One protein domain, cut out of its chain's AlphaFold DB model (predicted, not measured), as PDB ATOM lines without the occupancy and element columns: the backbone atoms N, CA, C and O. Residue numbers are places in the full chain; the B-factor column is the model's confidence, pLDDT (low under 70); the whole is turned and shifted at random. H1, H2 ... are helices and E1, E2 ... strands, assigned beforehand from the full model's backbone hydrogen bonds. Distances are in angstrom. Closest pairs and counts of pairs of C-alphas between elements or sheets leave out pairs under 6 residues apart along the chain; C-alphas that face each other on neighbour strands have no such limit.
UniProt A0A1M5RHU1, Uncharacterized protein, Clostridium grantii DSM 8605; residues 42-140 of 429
ATOM      1  N   VAL A  42     -35.271  50.054  56.387       75.00
ATOM      2  CA  VAL A  42     -35.740  48.741  56.861       75.00
ATOM      3  C   VAL A  42     -37.167  48.472  56.391       75.00
ATOM      4  O   VAL A  42     -37.447  47.354  55.967       75.00
ATOM      5  N   GLU A  43     -38.042  49.476  56.440       75.00
ATOM      6  CA  GLU A  43     -39.409  49.402  55.913       75.00
ATOM      7  C   GLU A  43     -39.395  49.145  54.398       75.00
ATOM      8  O   GLU A  43     -39.922  48.130  53.950       75.00
ATOM      9  N   ASP A  44     -38.644  49.946  53.637       81.00
ATOM     10  CA  ASP A  44     -38.480  49.790  52.189       81.00
ATOM     11  C   ASP A  44     -37.914  48.407  51.818       81.00
ATOM     12  O   ASP A  44     -38.356  47.776  50.860       81.00
ATOM     13  N   LYS A  45     -36.940  47.888  52.582       80.69
ATOM     14  CA  LYS A  45     -36.408  46.528  52.380       80.69
ATOM     15  C   LYS A  45     -37.454  45.454  52.653       80.69
ATOM     16  O   LYS A  45     -37.521  44.484  51.903       80.69
ATOM     17  N   ALA A  46     -38.249  45.605  53.710       74.69
ATOM     18  CA  ALA A  46     -39.310  44.658  54.033       74.69
ATOM     19  C   ALA A  46     -40.378  44.625  52.927       74.69
ATOM     20  O   ALA A  46     -40.782  43.541  52.504       74.69
ATOM     21  N   ASP A  47     -40.756  45.788  52.393       79.88
ATOM     22  CA  ASP A  47     -41.699  45.905  51.278       79.88
ATOM     23  C   ASP A  47     -41.149  45.269  49.993       79.88
ATOM     24  O   ASP A  47     -41.853  44.525  49.305       79.88
ATOM     25  N   LEU A  48     -39.868  45.493  49.682       86.50
ATOM     26  CA  LEU A  48     -39.205  44.869  48.532       86.50
ATOM     27  C   LEU A  48     -39.094  43.346  48.672       86.50
ATOM     28  O   LEU A  48     -39.308  42.626  47.696       86.50
ATOM     29  N   GLN A  49     -38.810  42.843  49.875       81.44
ATOM     30  CA  GLN A  49     -38.827  41.405  50.153       81.44
ATOM     31  C   GLN A  49     -40.234  40.822  49.991       81.44
ATOM     32  O   GLN A  49     -40.387  39.761  49.386       81.44
ATOM     33  N   HIS A  50     -41.271  41.523  50.454       83.69
ATOM     34  CA  HIS A  50     -42.660  41.110  50.266       83.69
ATOM     35  C   HIS A  50     -43.053  41.060  48.779       83.69
ATOM     36  O   HIS A  50     -43.674  40.093  48.324       83.69
ATOM     37  N   ALA A  51     -42.649  42.064  47.994       78.38
ATOM     38  CA  ALA A  51     -42.876  42.095  46.551       78.38
ATOM     39  C   ALA A  51     -42.195  40.912  45.844       78.38
ATOM     40  O   ALA A  51     -42.841  40.193  45.078       78.38
ATOM     41  N   ALA A  52     -40.919  40.650  46.146       82.62
ATOM     42  CA  ALA A  52     -40.193  39.513  45.585       82.62
ATOM     43  C   ALA A  52     -40.819  38.166  45.996       82.62
ATOM     44  O   ALA A  52     -40.989  37.279  45.159       82.62
ATOM     45  N   GLN A  53     -41.247  38.028  47.253       82.19
ATOM     46  CA  GLN A  53     -41.905  36.817  47.741       82.19
ATOM     47  C   GLN A  53     -43.262  36.579  47.063       82.19
ATOM     48  O   GLN A  53     -43.634  35.433  46.818       82.19
ATOM     49  N   SER A  54     -43.985  37.643  46.705       82.62
ATOM     50  CA  SER A  54     -45.255  37.545  45.973       82.62
ATOM     51  C   SER A  54     -45.059  36.946  44.575       82.62
ATOM     52  O   SER A  54     -45.835  36.085  44.158       82.62
ATOM     53  N   VAL A  55     -43.974  37.317  43.882       86.88
ATOM     54  CA  VAL A  55     -43.572  36.690  42.608       86.88
ATOM     55  C   VAL A  55     -43.266  35.204  42.806       86.88
ATOM     56  O   VAL A  55     -43.771  34.366  42.059       86.88
ATOM     57  N   ILE A  56     -42.487  34.864  43.840       88.69
ATOM     58  CA  ILE A  56     -42.145  33.470  44.157       88.69
ATOM     59  C   ILE A  56     -43.389  32.632  44.450       88.69
ATOM     60  O   ILE A  56     -43.513  31.521  43.939       88.69
ATOM     61  N   ASN A  57     -44.333  33.155  45.231       84.38
ATOM     62  CA  ASN A  57     -45.571  32.451  45.555       84.38
ATOM     63  C   ASN A  57     -46.427  32.218  44.302       84.38
ATOM     64  O   ASN A  57     -46.984  31.133  44.136       84.38
ATOM     65  N   ALA A  58     -46.498  33.201  43.397       84.62
ATOM     66  CA  ALA A  58     -47.213  33.062  42.132       84.62
ATOM     67  C   ALA A  58     -46.601  31.971  41.244       84.62
ATOM     68  O   ALA A  58     -47.327  31.118  40.735       84.62
ATOM     69  N   PHE A  59     -45.272  31.946  41.111       86.56
ATOM     70  CA  PHE A  59     -44.590  30.876  40.385       86.56
ATOM     71  C   PHE A  59     -44.745  29.523  41.074       86.56
ATOM     72  O   PHE A  59     -45.073  28.561  40.399       86.56
ATOM     73  N   SER A  60     -44.600  29.438  42.397       85.50
ATOM     74  CA  SER A  60     -44.773  28.183  43.138       85.50
ATOM     75  C   SER A  60     -46.183  27.604  42.967       85.50
ATOM     76  O   SER A  60     -46.354  26.411  42.730       85.50
ATOM     77  N   ASN A  61     -47.214  28.448  43.026       83.00
ATOM     78  CA  ASN A  61     -48.588  28.011  42.781       83.00
ATOM     79  C   ASN A  61     -48.808  27.579  41.325       83.00
ATOM     80  O   ASN A  61     -49.579  26.648  41.076       83.00
ATOM     81  N   ALA A  62     -48.143  28.236  40.370       83.19
ATOM     82  CA  ALA A  62     -48.191  27.848  38.969       83.19
ATOM     83  C   ALA A  62     -47.490  26.500  38.735       83.19
ATOM     84  O   ALA A  62     -48.104  25.618  38.144       83.19
ATOM     85  N   THR A  63     -46.285  26.296  39.284       78.94
ATOM     86  CA  THR A  63     -45.506  25.054  39.132       78.94
ATOM     87  C   THR A  63     -46.214  23.841  39.727       78.94
ATOM     88  O   THR A  63     -46.174  22.762  39.145       78.94
ATOM     89  N   LEU A  64     -46.918  24.005  40.854       79.12
ATOM     90  CA  LEU A  64     -47.667  22.918  41.501       79.12
ATOM     91  C   LEU A  64     -48.803  22.346  40.643       79.12
ATOM     92  O   LEU A  64     -49.199  21.199  40.852       79.12
ATOM     93  N   ASN A  65     -49.338  23.144  39.719       74.06
ATOM     94  CA  ASN A  65     -50.480  22.783  38.878       74.06
ATOM     95  C   ASN A  65     -50.116  22.667  37.396       74.06
ATOM     96  O   ASN A  65     -51.015  22.511  36.569       74.06
ATOM     97  N   SER A  66     -48.831  22.776  37.067       71.94
ATOM     98  CA  SER A  66     -48.347  22.707  35.697       71.94
ATOM     99  C   SER A  66     -47.452  21.496  35.476       71.94
ATOM    100  O   SER A  66     -46.758  21.053  36.384       71.94
ATOM    101  N   THR A  67     -47.443  21.013  34.245       71.06
ATOM    102  CA  THR A  67     -46.558  19.981  33.694       71.06
ATOM    103  C   THR A  67     -45.580  20.553  32.670       71.06
ATOM    104  O   THR A  67     -44.782  19.818  32.099       71.06
ATOM    105  N   SER A  68     -45.643  21.855  32.385       70.81
ATOM    106  CA  SER A  68     -44.696  22.517  31.491       70.81
ATOM    107  C   SER A  68     -44.363  23.927  31.960       70.81
ATOM    108  O   SER A  68     -45.183  24.621  32.569       70.81
ATOM    109  N   TYR A  69     -43.154  24.362  31.623       80.81
ATOM    110  CA  TYR A  69     -42.741  25.755  31.692       80.81
ATOM    111  C   TYR A  69     -42.184  26.187  30.337       80.81
ATOM    112  O   TYR A  69     -41.404  25.475  29.707       80.81
ATOM    113  N   SER A  70     -42.574  27.380  29.895       77.25
ATOM    114  CA  SER A  70     -41.947  28.072  28.772       77.25
ATOM    115  C   SER A  70     -41.840  29.555  29.095       77.25
ATOM    116  O   SER A  70     -42.792  30.178  29.558       77.25
ATOM    117  N   GLY A  71     -40.684  30.155  28.864       68.25
ATOM    118  CA  GLY A  71     -40.489  31.573  29.123       68.25
ATOM    119  C   GLY A  71     -39.419  32.156  28.227       68.25
ATOM    120  O   GLY A  71     -38.531  31.445  27.767       68.25
ATOM    121  N   ASP A  72     -39.526  33.454  27.976       64.44
ATOM    122  CA  ASP A  72     -38.393  34.234  27.496       64.44
ATOM    123  C   ASP A  72     -37.685  34.768  28.741       64.44
ATOM    124  O   ASP A  72     -38.359  35.294  29.634       64.44
ATOM    125  N   SER A  73     -36.362  34.608  28.814       57.31
ATOM    126  CA  SER A  73     -35.497  34.696  30.005       57.31
ATOM    127  C   SER A  73     -35.523  36.031  30.773       57.31
ATOM    128  O   SER A  73     -34.666  36.268  31.619       57.31
ATOM    129  N   SER A  74     -36.459  36.935  30.476       59.88
ATOM    130  CA  SER A  74     -36.525  38.280  31.043       59.88
ATOM    131  C   SER A  74     -37.925  38.876  31.244       59.88
ATOM    132  O   SER A  74     -38.043  39.815  32.030       59.88
ATOM    133  N   SER A  75     -38.988  38.405  30.570       74.25
ATOM    134  CA  SER A  75     -40.250  39.174  30.557       74.25
ATOM    135  C   SER A  75     -41.555  38.392  30.473       74.25
ATOM    136  O   SER A  75     -42.580  38.924  30.898       74.25
ATOM    137  N   ILE A  76     -41.568  37.159  29.962       83.38
ATOM    138  CA  ILE A  76     -42.795  36.360  29.840       83.38
ATOM    139  C   ILE A  76     -42.523  34.969  30.392       83.38
ATOM    140  O   ILE A  76     -41.574  34.315  29.975       83.38
ATOM    141  N   PHE A  77     -43.389  34.510  31.291       86.25
ATOM    142  CA  PHE A  77     -43.248  33.240  31.999       86.25
ATOM    143  C   PHE A  77     -44.569  32.483  31.903       86.25
ATOM    144  O   PHE A  77     -45.590  32.974  32.375       86.25
ATOM    145  N   LYS A  78     -44.582  31.314  31.273       83.81
ATOM    146  CA  LYS A  78     -45.792  30.524  31.038       83.81
ATOM    147  C   LYS A  78     -45.664  29.161  31.695       83.81
ATOM    148  O   LYS A  78     -44.660  28.483  31.517       83.81
ATOM    149  N   PHE A  79     -46.714  28.772  32.400       84.25
ATOM    150  CA  PHE A  79     -46.868  27.495  33.081       84.25
ATOM    151  C   PHE A  79     -48.212  26.910  32.646       84.25
ATOM    152  O   PHE A  79     -49.251  27.289  33.187       84.25
ATOM    153  N   ASP A  80     -48.216  26.072  31.608       80.44
ATOM    154  CA  ASP A  80     -49.422  25.597  30.909       80.44
ATOM    155  C   ASP A  80     -50.463  26.701  30.619       80.44
ATOM    156  O   ASP A  80     -50.353  27.441  29.641       80.44
ATOM    157  N   LYS A  81     -51.494  26.809  31.468       75.06
ATOM    158  CA  LYS A  81     -52.604  27.769  31.343       75.06
ATOM    159  C   LYS A  81     -52.302  29.129  31.976       75.06
ATOM    160  O   LYS A  81     -52.998  30.096  31.670       75.06
ATOM    161  N   ASN A  82     -51.288  29.214  32.832       79.75
ATOM    162  CA  ASN A  82     -50.926  30.434  33.543       79.75
ATOM    163  C   ASN A  82     -49.853  31.177  32.748       79.75
ATOM    164  O   ASN A  82     -48.857  30.593  32.327       79.75
ATOM    165  N   SER A  83     -50.044  32.478  32.539       85.25
ATOM    166  CA  SER A  83     -49.083  33.325  31.833       85.25
ATOM    167  C   SER A  83     -48.830  34.584  32.637       85.25
ATOM    168  O   SER A  83     -49.733  35.392  32.860       85.25
ATOM    169  N   PHE A  84     -47.567  34.777  32.983       88.81
ATOM    170  CA  PHE A  84     -47.077  35.936  33.691       88.81
ATOM    171  C   PHE A  84     -46.239  36.822  32.784       88.81
ATOM    172  O   PHE A  84     -45.575  36.348  31.857       88.81
ATOM    173  N   LYS A  85     -46.263  38.118  33.069       90.06
ATOM    174  CA  LYS A  85     -45.507  39.123  32.337       90.06
ATOM    175  C   LYS A  85     -44.856  40.099  33.301       90.06
ATOM    176  O   LYS A  85     -45.525  40.613  34.188       90.06
ATOM    177  N   LEU A  86     -43.579  40.383  33.095       88.44
ATOM    178  CA  LEU A  86     -42.898  41.507  33.718       88.44
ATOM    179  C   LEU A  86     -42.884  42.674  32.727       88.44
ATOM    180  O   LEU A  86     -42.268  42.596  31.665       88.44
ATOM    181  N   GLU A  87     -43.582  43.755  33.058       88.44
ATOM    182  CA  GLU A  87     -43.593  44.987  32.268       88.44
ATOM    183  C   GLU A  87     -43.628  46.201  33.196       88.44
ATOM    184  O   GLU A  87     -44.344  46.200  34.188       88.44
ATOM    185  N   ASN A  88     -42.864  47.251  32.886       87.62
ATOM    186  CA  ASN A  88     -42.828  48.487  33.684       87.62
ATOM    187  C   ASN A  88     -42.543  48.266  35.187       87.62
ATOM    188  O   ASN A  88     -43.110  48.949  36.033       87.62
ATOM    189  N   ASN A  89     -41.666  47.313  35.519       87.56
ATOM    190  CA  ASN A  89     -41.376  46.859  36.887       87.56
ATOM    191  C   ASN A  89     -42.577  46.277  37.657       87.56
ATOM    192  O   ASN A  89     -42.542  46.151  38.884       87.56
ATOM    193  N   GLU A  90     -43.639  45.917  36.945       87.38
ATOM    194  CA  GLU A  90     -44.807  45.234  37.476       87.38
ATOM    195  C   GLU A  90     -44.820  43.805  36.948       87.38
ATOM    196  O   GLU A  90     -44.827  43.558  35.739       87.38
ATOM    197  N   PHE A  91     -44.829  42.852  37.868       91.00
ATOM    198  CA  PHE A  91     -45.046  41.454  37.563       91.00
ATOM    199  C   PHE A  91     -46.549  41.173  37.576       91.00
ATOM    200  O   PHE A  91     -47.231  41.451  38.564       91.00
ATOM    201  N   LYS A  92     -47.075  40.662  36.463       86.12
ATOM    202  CA  LYS A  92     -48.508  40.554  36.185       86.12
ATOM    203  C   LYS A  92     -48.916  39.154  35.769       86.12
ATOM    204  O   LYS A  92     -48.128  38.442  35.163       86.12
ATOM    205  N   GLU A  93     -50.179  38.816  35.986       86.69
ATOM    206  CA  GLU A  93     -50.867  37.668  35.390       86.69
ATOM    207  C   GLU A  93     -52.098  38.174  34.633       86.69
ATOM    208  O   GLU A  93     -53.044  38.703  35.223       86.69
ATOM    209  N   GLY A  94     -52.067  38.095  33.301       81.19
ATOM    210  CA  GLY A  94     -53.041  38.799  32.465       81.19
ATOM    211  C   GLY A  94     -53.014  40.311  32.730       81.19
ATOM    212  O   GLY A  94     -52.004  40.968  32.487       81.19
ATOM    213  N   THR A  95     -54.116  40.871  33.232       73.50
ATOM    214  CA  THR A  95     -54.222  42.293  33.614       73.50
ATOM    215  C   THR A  95     -53.974  42.553  35.106       73.50
ATOM    216  O   THR A  95     -53.995  43.708  35.524       73.50
ATOM    217  N   ARG A  96     -53.785  41.508  35.928       71.50
ATOM    218  CA  ARG A  96     -53.585  41.607  37.384       71.50
ATOM    219  C   ARG A  96     -52.122  41.906  37.694       71.50
ATOM    220  O   ARG A  96     -51.273  41.134  37.275       71.50
ATOM    221  N   ILE A  97     -51.833  42.956  38.465       83.69
ATOM    222  CA  ILE A  97     -50.498  43.192  39.039       83.69
ATOM    223  C   ILE A  97     -50.367  42.337  40.301       83.69
ATOM    224  O   ILE A  97     -51.170  42.469  41.217       83.69
ATOM    225  N   ILE A  98     -49.381  41.446  40.323       81.12
ATOM    226  CA  ILE A  98     -49.057  40.569  41.456       81.12
ATOM    227  C   ILE A  98     -48.021  41.236  42.359       81.12
ATOM    228  O   ILE A  98     -48.115  41.155  43.579       81.12
ATOM    229  N   ALA A  99     -47.027  41.887  41.761       83.12
ATOM    230  CA  ALA A  99     -45.999  42.605  42.491       83.12
ATOM    231  C   ALA A  99     -45.527  43.814  41.688       83.12
ATOM    232  O   ALA A  99     -45.394  43.748  40.466       83.12
ATOM    233  N   SER A 100     -45.242  44.903  42.390       88.25
ATOM    234  CA  SER A 100     -44.606  46.100  41.838       88.25
ATOM    235  C   SER A 100     -43.157  46.182  42.314       88.25
ATOM    236  O   SER A 100     -42.746  45.444  43.207       88.25
ATOM    237  N   ASN A 101     -42.378  47.094  41.730       92.00
ATOM    238  CA  ASN A 101     -40.958  47.277  42.040       92.00
ATOM    239  C   ASN A 101     -40.095  46.040  41.737       92.00
ATOM    240  O   ASN A 101     -39.055  45.842  42.361       92.00
ATOM    241  N   ILE A 102     -40.493  45.218  40.762       92.62
ATOM    242  CA  ILE A 102     -39.708  44.068  40.304       92.62
ATOM    243  C   ILE A 102     -38.783  44.523  39.178       92.62
ATOM    244  O   ILE A 102     -39.243  44.854  38.092       92.62
ATOM    245  N   LYS A 103     -37.472  44.554  39.425       88.56
ATOM    246  CA  LYS A 103     -36.472  44.977  38.434       88.56
ATOM    247  C   LYS A 103     -36.212  43.889  37.397       88.56
ATOM    248  O   LYS A 103     -36.130  44.184  36.208       88.56
ATOM    249  N   SER A 104     -36.068  42.640  37.833       89.62
ATOM    250  CA  SER A 104     -35.873  41.502  36.934       89.62
ATOM    251  C   SER A 104     -36.241  40.182  37.600       89.62
ATOM    252  O   SER A 104     -36.253  40.055  38.827       89.62
ATOM    253  N   ILE A 105     -36.543  39.192  36.763       89.06
ATOM    254  CA  ILE A 105     -36.763  37.806  37.163       89.06
ATOM    255  C   ILE A 105     -35.920  36.940  36.234       89.06
ATOM    256  O   ILE A 105     -36.014  37.076  35.014       89.06
ATOM    257  N   VAL A 106     -35.106  36.064  36.812       86.19
ATOM    258  CA  VAL A 106     -34.283  35.095  36.089       86.19
ATOM    259  C   VAL A 106     -34.776  33.703  36.447       86.19
ATOM    260  O   VAL A 106     -34.920  33.381  37.625       86.19
ATOM    261  N   VAL A 107     -35.041  32.891  35.428       83.44
ATOM    262  CA  VAL A 107     -35.402  31.482  35.587       83.44
ATOM    263  C   VAL A 107     -34.353  30.641  34.875       83.44
ATOM    264  O   VAL A 107     -34.057  30.889  33.708       83.44
ATOM    265  N   SER A 108     -33.772  29.671  35.574       81.00
ATOM    266  CA  SER A 108     -32.749  28.776  35.030       81.00
ATOM    267  C   SER A 108     -32.994  27.335  35.457       81.00
ATOM    268  O   SER A 108     -33.522  27.087  36.538       81.00
ATOM    269  N   VAL A 109     -32.550  26.380  34.644       71.25
ATOM    270  CA  VAL A 109     -32.471  24.974  35.059       71.25
ATOM    271  C   VAL A 109     -31.201  24.802  35.911       71.25
ATOM    272  O   VAL A 109     -30.156  25.328  35.517       71.25
ATOM    273  N   PRO A 110     -31.262  24.170  37.098       62.69
ATOM    274  CA  PRO A 110     -30.078  23.933  37.926       62.69
ATOM    275  C   PRO A 110     -29.021  23.092  37.187       62.69
ATOM    276  O   PRO A 110     -29.349  22.107  36.533       62.69
ATOM    277  N   GLU A 111     -27.740  23.455  37.284       46.06
ATOM    278  CA  GLU A 111     -26.662  22.646  36.696       46.06
ATOM    279  C   GLU A 111     -26.539  21.295  37.423       46.06
ATOM    280  O   GLU A 111     -26.348  21.253  38.638       46.06
ATOM    281  N   GLY A 112     -26.607  20.192  36.670       49.34
ATOM    282  CA  GLY A 112     -26.374  18.838  37.184       49.34
ATOM    283  C   GLY A 112     -27.594  18.126  37.775       49.34
ATOM    284  O   GLY A 112     -27.429  17.026  38.299       49.34
ATOM    285  N   SER A 113     -28.794  18.709  37.692       46.78
ATOM    286  CA  SER A 113     -30.037  17.943  37.820       46.78
ATOM    287  C   SER A 113     -30.335  17.263  36.486       46.78
ATOM    288  O   SER A 113     -30.230  17.917  35.445       46.78
ATOM    289  N   ASP A 114     -30.729  15.986  36.509       49.81
ATOM    290  CA  ASP A 114     -31.459  15.402  35.379       49.81
ATOM    291  C   ASP A 114     -32.617  16.360  35.032       49.81
ATOM    292  O   ASP A 114     -33.147  17.027  35.925       49.81
ATOM    293  N   GLU A 115     -32.961  16.507  33.749       47.12
ATOM    294  CA  GLU A 115     -33.917  17.507  33.223       47.12
ATOM    295  C   GLU A 115     -35.344  17.421  33.823       47.12
ATOM    296  O   GLU A 115     -36.243  18.116  33.361       47.12
ATOM    297  N   ASP A 116     -35.568  16.619  34.863       49.91
ATOM    298  CA  ASP A 116     -36.883  16.195  35.323       49.91
ATOM    299  C   ASP A 116     -37.467  16.938  36.534       49.91
ATOM    300  O   ASP A 116     -38.688  16.902  36.683       49.91
ATOM    301  N   ASP A 117     -36.710  17.675  37.362       61.62
ATOM    302  CA  ASP A 117     -37.271  18.012  38.688       61.62
ATOM    303  C   ASP A 117     -37.555  19.490  39.015       61.62
ATOM    304  O   ASP A 117     -38.417  19.745  39.858       61.62
ATOM    305  N   GLY A 118     -36.977  20.511  38.367       72.06
ATOM    306  CA  GLY A 118     -37.341  21.885  38.758       72.06
ATOM    307  C   GLY A 118     -36.687  23.061  38.041       72.06
ATOM    308  O   GLY A 118     -35.823  22.917  37.182       72.06
ATOM    309  N   ILE A 119     -37.108  24.266  38.431       79.94
ATOM    310  CA  ILE A 119     -36.546  25.546  37.982       79.94
ATOM    311  C   ILE A 119     -35.984  26.331  39.169       79.94
ATOM    312  O   ILE A 119     -36.599  26.409  40.232       79.94
ATOM    313  N   LYS A 120     -34.832  26.974  38.985       84.00
ATOM    314  CA  LYS A 120     -34.332  28.005  39.895       84.00
ATOM    315  C   LYS A 120     -34.902  29.351  39.467       84.00
ATOM    316  O   LYS A 120     -34.787  29.731  38.306       84.00
ATOM    317  N   VAL A 121     -35.493  30.073  40.410       88.12
ATOM    318  CA  VAL A 121     -36.074  31.398  40.204       88.12
ATOM    319  C   VAL A 121     -35.336  32.396  41.082       88.12
ATOM    320  O   VAL A 121     -35.317  32.259  42.305       88.12
ATOM    321  N   THR A 122     -34.783  33.428  40.457       89.06
ATOM    322  CA  THR A 122     -34.160  34.573  41.120       89.06
ATOM    323  C   THR A 122     -34.981  35.819  40.811       89.06
ATOM    324  O   THR A 122     -35.118  36.210  39.652       89.06
ATOM    325  N   VAL A 123     -35.530  36.454  41.845       91.50
ATOM    326  CA  VAL A 123     -36.324  37.684  41.739       91.50
ATOM    327  C   VAL A 123     -35.536  38.832  42.346       91.50
ATOM    328  O   VAL A 123     -35.119  38.754  43.500       91.50
ATOM    329  N   ILE A 124     -35.359  39.906  41.579       91.19
ATOM    330  CA  ILE A 124     -34.689  41.128  42.025       91.19
ATOM    331  C   ILE A 124     -35.736  42.236  42.108       91.19
ATOM    332  O   ILE A 124     -36.229  42.707  41.082       91.19
ATOM    333  N   ALA A 125     -36.064  42.671  43.322       90.94
ATOM    334  CA  ALA A 125     -36.929  43.818  43.578       90.94
ATOM    335  C   ALA A 125     -36.086  45.059  43.907       90.94
ATOM    336  O   ALA A 125     -35.000  44.951  44.479       90.94
ATOM    337  N   GLY A 126     -36.553  46.258  43.559       91.19
ATOM    338  CA  GLY A 126     -35.874  47.475  43.985       91.19
ATOM    339  C   GLY A 126     -36.682  48.759  43.863       91.19
ATOM    340  O   GLY A 126     -37.445  48.945  42.919       91.19
ATOM    341  N   MET A 127     -36.427  49.669  44.800       87.12
ATOM    342  CA  MET A 127     -37.026  50.999  44.898       87.12
ATOM    343  C   MET A 127     -35.903  52.012  45.146       87.12
ATOM    344  O   MET A 127     -35.175  51.920  46.134       87.12
ATOM    345  N   GLY A 128     -35.705  52.939  44.204       85.62
ATOM    346  CA  GLY A 128     -34.526  53.812  44.199       85.62
ATOM    347  C   GLY A 128     -33.215  53.010  44.189       85.62
ATOM    348  O   GLY A 128     -33.029  52.119  43.348       85.62
ATOM    349  N   ASP A 129     -32.341  53.316  45.153       83.25
ATOM    350  CA  ASP A 129     -31.028  52.680  45.341       83.25
ATOM    351  C   ASP A 129     -31.087  51.367  46.146       83.25
ATOM    352  O   ASP A 129     -30.088  50.653  46.237       83.25
ATOM    353  N   ILE A 130     -32.240  51.026  46.733       84.75
ATOM    354  CA  ILE A 130     -32.413  49.805  47.526       84.75
ATOM    355  C   ILE A 130     -32.812  48.656  46.594       84.75
ATOM    356  O   ILE A 130     -33.695  48.799  45.742       84.75
ATOM    357  N   THR A 131     -32.160  47.507  46.754       88.88
ATOM    358  CA  THR A 131     -32.477  46.265  46.039       88.88
ATOM    359  C   THR A 131     -32.481  45.083  46.987       88.88
ATOM    360  O   THR A 131     -31.589  44.972  47.828       88.88
ATOM    361  N   GLU A 132     -33.429  44.178  46.796       90.12
ATOM    362  CA  GLU A 132     -33.525  42.911  47.515       90.12
ATOM    363  C   GLU A 132     -33.654  41.776  46.500       90.12
ATOM    364  O   GLU A 132     -34.394  41.884  45.517       90.12
ATOM    365  N   THR A 133     -32.910  40.697  46.734       90.69
ATOM    366  CA  THR A 133     -32.875  39.527  45.854       90.69
ATOM    367  C   THR A 133     -33.341  38.310  46.630       90.69
ATOM    368  O   THR A 133     -32.793  38.006  47.689       90.69
ATOM    369  N   ILE A 134     -34.324  37.596  46.088       87.94
ATOM    370  CA  ILE A 134     -34.792  36.316  46.620       87.94
ATOM    371  C   ILE A 134     -34.529  35.241  45.573       87.94
ATOM    372  O   ILE A 134     -34.859  35.413  44.402       87.94
ATOM    373  N   GLU A 135     -33.944  34.128  46.009       88.00
ATOM    374  CA  GLU A 135     -33.707  32.953  45.176       88.00
ATOM    375  C   GLU A 135     -34.424  31.739  45.760       88.00
ATOM    376  O   GLU A 135     -34.415  31.522  46.973       88.00
ATOM    377  N   THR A 136     -35.025  30.925  44.899       83.62
ATOM    378  CA  THR A 136     -35.641  29.663  45.306       83.62
ATOM    379  C   THR A 136     -35.590  28.634  44.181       83.62
ATOM    380  O   THR A 136     -35.509  28.997  43.007       83.62
ATOM    381  N   SER A 137     -35.671  27.356  44.540       83.19
ATOM    382  CA  SER A 137     -35.882  26.263  43.592       83.19
ATOM    383  C   SER A 137     -37.332  25.803  43.692       83.19
ATOM    384  O   SER A 137     -37.816  25.520  44.788       83.19
ATOM    385  N   LEU A 138     -38.025  25.745  42.559       79.06
ATOM    386  CA  LEU A 138     -39.405  25.286  42.452       79.06
ATOM    387  C   LEU A 138     -39.442  23.954  41.712       79.06
ATOM    388  O   LEU A 138     -38.859  23.836  40.637       79.06
ATOM    389  N   TYR A 139     -40.169  22.993  42.273       78.19
ATOM    390  CA  TYR A 139     -40.300  21.645  41.732       78.19
ATOM    391  C   TYR A 139     -41.717  21.422  41.194       78.19
ATOM    392  O   TYR A 139     -42.695  21.949  41.744       78.19
ATOM    393  N   PHE A 140     -41.827  20.672  40.097       71.00
ATOM    394  CA  PHE A 140     -43.103  20.355  39.452       71.00
ATOM    395  C   PHE A 140     -43.670  19.076  40.065       71.00
ATOM    396  O   PHE A 140     -42.960  18.101  40.273       71.00
TER     397      PHE A 140
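This is residues 42 to 140 of the 429 residues of an uncharacterized protein of Clostridium grantii DSM 8605 (UniProt A0A1M5RHU1). One long helix, H1, lies in the groove between two antiparallel sheets, running along the strands of both; the three-stranded sheet E6 E7 E8 covers it more fully than the five-stranded sheet E1 to E5. The sheets are only partly face to face, coming close where E6 passes E3 and E4. The printed part has 99 residues with one named helix followed by eight named strands, class mixed, in the sheet orders E1 E2 E3 E4 E5 and E6 E7 E8. It is compact, with a radius of gyration of the C-alphas of 13.2 A and spans of 39 by 31 by 20 A.

H1, residues 42 to 64, has every O i to N i+4 pair within hydrogen-bond range. E1, residues 68 to 72, E2, 76 to 79, E3, 82 to 87, E4, 90 to 93, and E5, 96 to 99, form a meander, each strand the antiparallel neighbour of the one before. Its N and O pairs include N 70 and O 78, 2.9 A, for E1 and E2; N 77 and O 84, 2.9 A, for E2 and E3; N 85 and O 92, 2.8 A, for E3 and E4; and N 93 and O 96, 2.9 A, for E4 and E5. This sheet is strongly twisted. H1 is on it at a height over the sheet of 9.9 A, over E2, E3 and E4; the closest C-alphas of H1 and E5 are those of Ala 51 and Ala 99, 5.1 A. E5 runs on into E6, residues 102 to 108, at 87 degrees across a break of 2 residues. E6, E7, residues 118 to 127, and E8, residues 130 to 139, form a second meander, with N 106 and O 122 at 2.8 A and N 123 and O 134 at 2.8 A. H1 is on this sheet too, at a height of 7.9 A, over E7 and E8; Leu 48 and Ala 125 have the closest C-alphas of H1 and E7, 5.6 A. The two sheets form a sandwich, two sheets face to face, their best planes 11 degrees apart. The closest C-alphas of E4 and E6 are those of Glu 90 and Ile 102, 5.9 A.

H1 begins at C-alpha 42, (-35.740, 48.741, 56.861), and is 32.3 A long. E1 to E5 measure 13.9, 10.3, 16.3, 9.9 and 9.2 A in turn. E6 is 17.6 A long, and E7 and E8 are 29.8 A each. E8 ends at C-alpha 139, (-40.300, 21.645, 41.732).

The C-alphas of Glu 43 and Asp 114 are the two farthest apart, 40.5 A. The printed part has no cut and no long link. Mean pLDDT of the printed part is 79.8; residues 71 to 74 and 110 to 117 are under 70.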